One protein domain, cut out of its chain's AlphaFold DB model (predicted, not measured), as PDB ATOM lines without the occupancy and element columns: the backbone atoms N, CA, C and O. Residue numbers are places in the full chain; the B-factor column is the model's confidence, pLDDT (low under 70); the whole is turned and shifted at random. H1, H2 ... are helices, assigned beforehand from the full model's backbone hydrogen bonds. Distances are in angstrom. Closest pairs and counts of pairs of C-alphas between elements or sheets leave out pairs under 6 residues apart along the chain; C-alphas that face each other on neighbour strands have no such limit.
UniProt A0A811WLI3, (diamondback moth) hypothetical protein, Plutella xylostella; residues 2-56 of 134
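Overview. This is residues 2 to 56 of the 134 residues of the protein "(diamondback moth) hypothetical protein" of Plutella xylostella (UniProt A0A811WLI3). The model is a long, narrow U of helices: H1 and the longer H3 lie side by side, running opposite ways, and the short H2 with the link after it makes the turn at one end. H1 and H2 together form one limb, with H2 tilted steeply at the end of H1, while H3 alone forms the other, and the residues 27 to 33 stick out at the turn. The printed part has 55 residues with three named helices, in the order H1, H2, H3, and no named strand; the class is all helix. The whole is loose, with a radius of gyration of the C-alphas of 13.3 A, and its outline is a rod spanning 41 by 18 by 8 A.

Along the chain. H1 holds residues 2 to 18 and measures 24.4 A from first to last C-alpha, beginning at C-alpha 2 at (21.995, -19.771, 3.112). After a tight link of 1 residue, H2 holds residues 20 to 26 and measures 9.7 A, ending at C-alpha 26 at (27.328, -49.546, -10.742). A tight link of 4 residues leads to H3, residues 31 to 55, the longest helix with 25 residues and 36.4 A, which ends at C-alpha 55 at (25.079, -15.771, -5.487).

Arrangement. H1 and H3 touch, with 8 pairs of C-alphas within 8 A, and the closest C-alphas are those of Leu 10 and Ile 45, 6.9 A apart. They run opposite ways at a shallow tilt of 6 degrees, and their centres are 12.2 A apart. H2 touches no helix. It is close to H1 but not clearly touching, the closest C-alphas being those of Ile 16 and Val 22 at 7.3 A, and the two run the same way at a steep tilt of 60 degrees. H2 and H3 are also close but not clearly touching, with the C-alphas of Leu 26 and His 34 the closest at 7.8 A; they run opposite ways at a steep tilt of 57 degrees. In H1 and H2 every O i to N i+4 pair is within hydrogen-bond range, and in H3 19 of 21 are.

Size, cuts and confidence. The two C-alphas farthest apart are those of Asp 28 and Ile 56, at 41.7 A, while the first and last printed C-alphas, of Glu 2 and Ile 56, are 10.0 A apart. The printed part has no cut, and both links are tight. Residues 27 to 33, of which 31 to 33 belong to H3, stand free. The mean pLDDT of the printed part is 70.2, and 24 residues are under 70, among them residues 20 to 33 and 54 to 56; H2 has a mean of 61.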
ATOM      1  N   GLU A   2      22.019 -19.348   4.531       58.25
ATOM      2  CA  GLU A   2      21.995 -19.771   3.112       58.25
ATOM      3  C   GLU A   2      23.249 -20.543   2.642       58.25
ATOM      4  O   GLU A   2      23.143 -21.620   2.062       58.25
ATOM      5  N   ALA A   3      24.452 -20.057   2.973       68.44
ATOM      6  CA  ALA A   3      25.704 -20.732   2.611       68.44
ATOM      7  C   ALA A   3      25.846 -22.125   3.252       68.44
ATOM      8  O   ALA A   3      26.396 -23.037   2.645       68.44
ATOM      9  N   LEU A   4      25.314 -22.313   4.464       76.44
ATOM     10  CA  LEU A   4      25.347 -23.606   5.151       76.44
ATOM     11  C   LEU A   4      24.388 -24.607   4.493       76.44
ATOM     12  O   LEU A   4      24.715 -25.786   4.403       76.44
ATOM     13  N   ILE A   5      23.246 -24.133   3.979       75.06
ATOM     14  CA  ILE A   5      22.284 -24.950   3.224       75.06
ATOM     15  C   ILE A   5      22.905 -25.393   1.895       75.06
ATOM     16  O   ILE A   5      22.848 -26.572   1.548       75.06
ATOM     17  N   ALA A   6      23.572 -24.483   1.185       66.62
ATOM     18  CA  ALA A   6      24.260 -24.817  -0.055       66.62
ATOM     19  C   ALA A   6      25.413 -25.813   0.153       66.62
ATOM     20  O   ALA A   6      25.542 -26.779  -0.599       66.62
ATOM     21  N   VAL A   7      26.214 -25.622   1.206       74.19
ATOM     22  CA  VAL A   7      27.283 -26.558   1.580       74.19
ATOM     23  C   VAL A   7      26.706 -27.924   1.955       74.19
ATOM     24  O   VAL A   7      27.259 -28.940   1.547       74.19
ATOM     25  N   ALA A   8      25.572 -27.979   2.658       76.69
ATOM     26  CA  ALA A   8      24.924 -29.240   3.012       76.69
ATOM     27  C   ALA A   8      24.462 -30.035   1.777       76.69
ATOM     28  O   ALA A   8      24.688 -31.244   1.709       76.69
ATOM     29  N   VAL A   9      23.872 -29.372   0.776       70.00
ATOM     30  CA  VAL A   9      23.467 -30.017  -0.489       70.00
ATOM     31  C   VAL A   9      24.688 -30.499  -1.279       70.00
ATOM     32  O   VAL A   9      24.692 -31.623  -1.782       70.00
ATOM     33  N   LEU A  10      25.752 -29.691  -1.326       71.94
ATOM     34  CA  LEU A  10      27.005 -30.026  -2.008       71.94
ATOM     35  C   LEU A  10      27.672 -31.258  -1.376       71.94
ATOM     36  O   LEU A  10      28.027 -32.206  -2.078       71.94
ATOM     37  N   VAL A  11      27.775 -31.288  -0.044       76.12
ATOM     38  CA  VAL A  11      28.353 -32.410   0.707       76.12
ATOM     39  C   VAL A  11      27.517 -33.679   0.539       76.12
ATOM     40  O   VAL A  11      28.087 -34.750   0.350       76.12
ATOM     41  N   ASN A  12      26.186 -33.585   0.537       80.56
ATOM     42  CA  ASN A  12      25.319 -34.750   0.350       80.56
ATOM     43  C   ASN A  12      25.486 -35.370  -1.055       80.56
ATOM     44  O   ASN A  12      25.623 -36.586  -1.189       80.56
ATOM     45  N   CYS A  13      25.594 -34.541  -2.099       69.12
ATOM     46  CA  CYS A  13      25.905 -35.006  -3.456       69.12
ATOM     47  C   CYS A  13      27.299 -35.643  -3.563       69.12
ATOM     48  O   CYS A  13      27.449 -36.693  -4.191       69.12
ATOM     49  N   ALA A  14      28.315 -35.053  -2.926       69.06
ATOM     50  CA  ALA A  14      29.664 -35.614  -2.905       69.06
ATOM     51  C   ALA A  14      29.712 -36.962  -2.166       69.06
ATOM     52  O   ALA A  14      30.327 -37.908  -2.652       69.06
ATOM     53  N   LEU A  15      29.022 -37.081  -1.027       74.19
ATOM     54  CA  LEU A  15      28.936 -38.320  -0.250       74.19
ATOM     55  C   LEU A  15      28.234 -39.438  -1.023       74.19
ATOM     56  O   LEU A  15      28.666 -40.584  -0.938       74.19
ATOM     57  N   ILE A  16      27.203 -39.126  -1.811       71.00
ATOM     58  CA  ILE A  16      26.542 -40.109  -2.682       71.00
ATOM     59  C   ILE A  16      27.479 -40.537  -3.823       71.00
ATOM     60  O   ILE A  16      27.596 -41.729  -4.083       71.00
ATOM     61  N   GLY A  17      28.208 -39.607  -4.449       65.31
ATOM     62  CA  GLY A  17      29.181 -39.927  -5.504       65.31
ATOM     63  C   GLY A  17      30.429 -40.684  -5.021       65.31
ATOM     64  O   GLY A  17      31.033 -41.438  -5.782       65.31
ATOM     65  N   LEU A  18      30.812 -40.507  -3.752       62.91
ATOM     66  CA  LEU A  18      31.952 -41.178  -3.112       62.91
ATOM     67  C   LEU A  18      31.560 -42.459  -2.367       62.91
ATOM     68  O   LEU A  18      32.432 -43.262  -2.031       62.91
ATOM     69  N   SER A  19      30.270 -42.666  -2.085       70.56
ATOM     70  CA  SER A  19      29.807 -43.845  -1.364       70.56
ATOM     71  C   SER A  19      30.090 -45.100  -2.189       70.56
ATOM     72  O   SER A  19      29.552 -45.305  -3.280       70.56
ATOM     73  N   GLY A  20      30.940 -45.974  -1.644       60.34
ATOM     74  CA  GLY A  20      31.356 -47.227  -2.280       60.34
ATOM     75  C   GLY A  20      30.192 -48.169  -2.606       60.34
ATOM     76  O   GLY A  20      30.343 -49.061  -3.434       60.34
ATOM     77  N   THR A  21      29.013 -47.947  -2.018       63.19
ATOM     78  CA  THR A  21      27.771 -48.659  -2.345       63.19
ATOM     79  C   THR A  21      27.314 -48.380  -3.774       63.19
ATOM     80  O   THR A  21      26.865 -49.299  -4.448       63.19
ATOM     81  N   VAL A  22      27.483 -47.149  -4.266       60.19
ATOM     82  CA  VAL A  22      27.101 -46.765  -5.635       60.19
ATOM     83  C   VAL A  22      28.133 -47.281  -6.633       60.19
ATOM     84  O   VAL A  22      27.757 -47.864  -7.636       60.19
ATOM     85  N   ASN A  23      29.423 -47.210  -6.295       60.34
ATOM     86  CA  ASN A  23      30.508 -47.806  -7.089       60.34
ATOM     87  C   ASN A  23      30.382 -49.343  -7.201       60.34
ATOM     88  O   ASN A  23      30.724 -49.942  -8.211       60.34
ATOM     89  N   ARG A  24      29.847 -50.002  -6.166       64.56
ATOM     90  CA  ARG A  24      29.668 -51.460  -6.127       64.56
ATOM     91  C   ARG A  24      28.341 -51.937  -6.734       64.56
ATOM     92  O   ARG A  24      28.284 -53.073  -7.185       64.56
ATOM     93  N   LEU A  25      27.305 -51.088  -6.775       62.41
ATOM     94  CA  LEU A  25      26.077 -51.332  -7.554       62.41
ATOM     95  C   LEU A  25      26.255 -51.000  -9.044       62.41
ATOM     96  O   LEU A  25      25.641 -51.645  -9.884       62.41
ATOM     97  N   LEU A  26      27.076 -50.000  -9.371       57.88
ATOM     98  CA  LEU A  26      27.328 -49.546 -10.742       57.88
ATOM     99  C   LEU A  26      28.535 -50.253 -11.389       57.88
ATOM    100  O   LEU A  26      28.702 -50.192 -12.603       57.88
ATOM    101  N   GLY A  27      29.338 -50.967 -10.592       54.16
ATOM    102  CA  GLY A  27      30.520 -51.726 -11.014       54.16
ATOM    103  C   GLY A  27      30.248 -52.994 -11.833       54.16
ATOM    104  O   GLY A  27      31.203 -53.660 -12.220       54.16
ATOM    105  N   ASP A  28      28.984 -53.318 -12.120       58.53
ATOM    106  CA  ASP A  28      28.629 -54.332 -13.126       58.53
ATOM    107  C   ASP A  28      28.581 -53.744 -14.555       58.53
ATOM    108  O   ASP A  28      28.572 -54.472 -15.544       58.53
ATOM    109  N   ALA A  29      28.602 -52.409 -14.692       61.72
ATOM    110  CA  ALA A  29      28.618 -51.718 -15.978       61.72
ATOM    111  C   ALA A  29      30.030 -51.247 -16.376       61.72
ATOM    112  O   ALA A  29      30.858 -50.868 -15.549       61.72
ATOM    113  N   MET A  30      30.288 -51.267 -17.687       60.50
ATOM    114  CA  MET A  30      31.584 -51.059 -18.344       60.50
ATOM    115  C   MET A  30      32.395 -49.868 -17.771       60.50
ATOM    116  O   MET A  30      31.860 -48.762 -17.658       60.50
ATOM    117  N   PRO A  31      33.706 -50.031 -17.486       67.38
ATOM    118  CA  PRO A  31      34.541 -49.055 -16.763       67.38
ATOM    119  C   PRO A  31      34.619 -47.650 -17.387       67.38
ATOM    120  O   PRO A  31      34.970 -46.687 -16.707       67.38
ATOM    121  N   GLN A  32      34.253 -47.499 -18.664       64.50
ATOM    122  CA  GLN A  32      34.198 -46.205 -19.351       64.50
ATOM    123  C   GLN A  32      33.058 -45.300 -18.858       64.50
ATOM    124  O   GLN A  32      33.221 -44.081 -18.816       64.50
ATOM    125  N   ALA A  33      31.925 -45.871 -18.438       69.50
ATOM    126  CA  ALA A  33      30.791 -45.098 -17.930       69.50
ATOM    127  C   ALA A  33      31.099 -44.464 -16.563       69.50
ATOM    128  O   ALA A  33      30.655 -43.356 -16.270       69.50
ATOM    129  N   HIS A  34      31.924 -45.126 -15.750       71.06
ATOM    130  CA  HIS A  34      32.259 -44.671 -14.401       71.06
ATOM    131  C   HIS A  34      33.086 -43.377 -14.397       71.06
ATOM    132  O   HIS A  34      32.891 -42.501 -13.556       71.06
ATOM    133  N   ILE A  35      33.985 -43.233 -15.371       74.69
ATOM    134  CA  ILE A  35      34.831 -42.044 -15.537       74.69
ATOM    135  C   ILE A  35      33.981 -40.829 -15.920       74.69
ATOM    136  O   ILE A  35      34.169 -39.754 -15.359       74.69
ATOM    137  N   LEU A  36      32.999 -41.002 -16.811       75.88
ATOM    138  CA  LEU A  36      32.081 -39.927 -17.199       75.88
ATOM    139  C   LEU A  36      31.177 -39.490 -16.043       75.88
ATOM    140  O   LEU A  36      30.898 -38.303 -15.912       75.88
ATOM    141  N   VAL A  37      30.759 -40.420 -15.180       73.50
ATOM    142  CA  VAL A  37      29.988 -40.096 -13.970       73.50
ATOM    143  C   VAL A  37      30.840 -39.317 -12.969       73.50
ATOM    144  O   VAL A  37      30.368 -38.315 -12.436       73.50
ATOM    145  N   TYR A  38      32.100 -39.706 -12.754       74.94
ATOM    146  CA  TYR A  38      33.015 -38.953 -11.888       74.94
ATOM    147  C   TYR A  38      33.302 -37.547 -12.418       74.94
ATOM    148  O   TYR A  38      33.221 -36.584 -11.659       74.94
ATOM    149  N   VAL A  39      33.582 -37.417 -13.716       81.00
ATOM    150  CA  VAL A  39      33.800 -36.118 -14.369       81.00
ATOM    151  C   VAL A  39      32.522 -35.276 -14.323       81.00
ATOM    152  O   VAL A  39      32.571 -34.108 -13.959       81.00
ATOM    153  N   GLY A  40      31.356 -35.861 -14.597       78.75
ATOM    154  CA  GLY A  40      30.071 -35.169 -14.493       78.75
ATOM    155  C   GLY A  40      29.786 -34.666 -13.076       78.75
ATOM    156  O   GLY A  40      29.373 -33.522 -12.903       78.75
ATOM    157  N   LEU A  41      30.066 -35.478 -12.052       76.31
ATOM    158  CA  LEU A  41      29.929 -35.083 -10.650       76.31
ATOM    159  C   LEU A  41      30.900 -33.948 -10.283       76.31
ATOM    160  O   LEU A  41      30.518 -33.001  -9.600       76.31
ATOM    161  N   GLU A  42      32.135 -34.008 -10.780       77.38
ATOM    162  CA  GLU A  42      33.139 -32.953 -10.623       77.38
ATOM    163  C   GLU A  42      32.683 -31.632 -11.264       77.38
ATOM    164  O   GLU A  42      32.748 -30.579 -10.624       77.38
ATOM    165  N   HIS A  43      32.084 -31.687 -12.456       81.38
ATOM    166  CA  HIS A  43      31.507 -30.516 -13.119       81.38
ATOM    167  C   HIS A  43      30.322 -29.930 -12.339       81.38
ATOM    168  O   HIS A  43      30.222 -28.712 -12.206       81.38
ATOM    169  N   ILE A  44      29.445 -30.763 -11.769       77.12
ATOM    170  CA  ILE A  44      28.328 -30.309 -10.919       77.12
ATOM    171  C   ILE A  44      28.860 -29.572  -9.679       77.12
ATOM    172  O   ILE A  44      28.338 -28.516  -9.312       77.12
ATOM    173  N   ILE A  45      29.930 -30.083  -9.060       75.88
ATOM    174  CA  ILE A  45      30.583 -29.444  -7.909       75.88
ATOM    175  C   ILE A  45      31.186 -28.093  -8.319       75.88
ATOM    176  O   ILE A  45      30.915 -27.087  -7.661       75.88
ATOM    177  N   LEU A  46      31.927 -28.031  -9.428       77.56
ATOM    178  CA  LEU A  46      32.499 -26.782  -9.946       77.56
ATOM    179  C   LEU A  46      31.427 -25.732 -10.265       77.56
ATOM    180  O   LEU A  46      31.558 -24.577  -9.858       77.56
ATOM    181  N   VAL A  47      30.346 -26.137 -10.938       79.62
ATOM    182  CA  VAL A  47      29.210 -25.263 -11.262       79.62
ATOM    183  C   VAL A  47      28.528 -24.766  -9.991       79.62
ATOM    184  O   VAL A  47      28.203 -23.585  -9.906       79.62
ATOM    185  N   SER A  48      28.359 -25.615  -8.976       75.56
ATOM    186  CA  SER A  48      27.755 -25.203  -7.706       75.56
ATOM    187  C   SER A  48      28.615 -24.181  -6.951       75.56
ATOM    188  O   SER A  48      28.099 -23.174  -6.478       75.56
ATOM    189  N   VAL A  49      29.937 -24.366  -6.910       75.62
ATOM    190  CA  VAL A  49      30.874 -23.413  -6.293       75.62
ATOM    191  C   VAL A  49      30.897 -22.087  -7.057       75.62
ATOM    192  O   VAL A  49      30.970 -21.020  -6.445       75.62
ATOM    193  N   LEU A  50      30.808 -22.131  -8.388       75.31
ATOM    194  CA  LEU A  50      30.701 -20.935  -9.222       75.31
ATOM    195  C   LEU A  50      29.373 -20.204  -8.989       75.31
ATOM    196  O   LEU A  50      29.372 -18.995  -8.779       75.31
ATOM    197  N   ALA A  51      28.260 -20.936  -8.955       71.56
ATOM    198  CA  ALA A  51      26.944 -20.392  -8.647       71.56
ATOM    199  C   ALA A  51      26.920 -19.743  -7.259       71.56
ATOM    200  O   ALA A  51      26.337 -18.680  -7.106       71.56
ATOM    201  N   LEU A  52      27.613 -20.316  -6.269       74.00
ATOM    202  CA  LEU A  52      27.730 -19.727  -4.934       74.00
ATOM    203  C   LEU A  52      28.553 -18.439  -4.917       74.00
ATOM    204  O   LEU A  52      28.168 -17.489  -4.244       74.00
ATOM    205  N   ARG A  53      29.647 -18.371  -5.682       72.31
ATOM    206  CA  ARG A  53      30.414 -17.125  -5.838       72.31
ATOM    207  C   ARG A  53      29.618 -16.027  -6.537       72.31
ATOM    208  O   ARG A  53      29.791 -14.863  -6.211       72.31
ATOM    209  N   LEU A  54      28.751 -16.393  -7.480       66.06
ATOM    210  CA  LEU A  54      27.849 -15.444  -8.135       66.06
ATOM    211  C   LEU A  54      26.656 -15.067  -7.250       66.06
ATOM    212  O   LEU A  54      26.180 -13.941  -7.322       66.06
ATOM    213  N   ALA A  55      26.179 -15.994  -6.419       66.88
ATOM    214  CA  ALA A  55      25.079 -15.771  -5.487       66.88
ATOM    215  C   ALA A  55      25.488 -14.921  -4.275       66.88
ATOM    216  O   ALA A  55      24.623 -14.324  -3.639       66.88
ATOM    217  N   ILE A  56      26.788 -14.830  -3.976       66.50
ATOM    218  CA  ILE A  56      27.363 -13.911  -2.987       66.50
ATOM    219  C   ILE A  56      28.136 -12.810  -3.738       66.50
ATOM    220  O   ILE A  56      29.365 -12.801  -3.725       66.50
TER     221      ILE A  56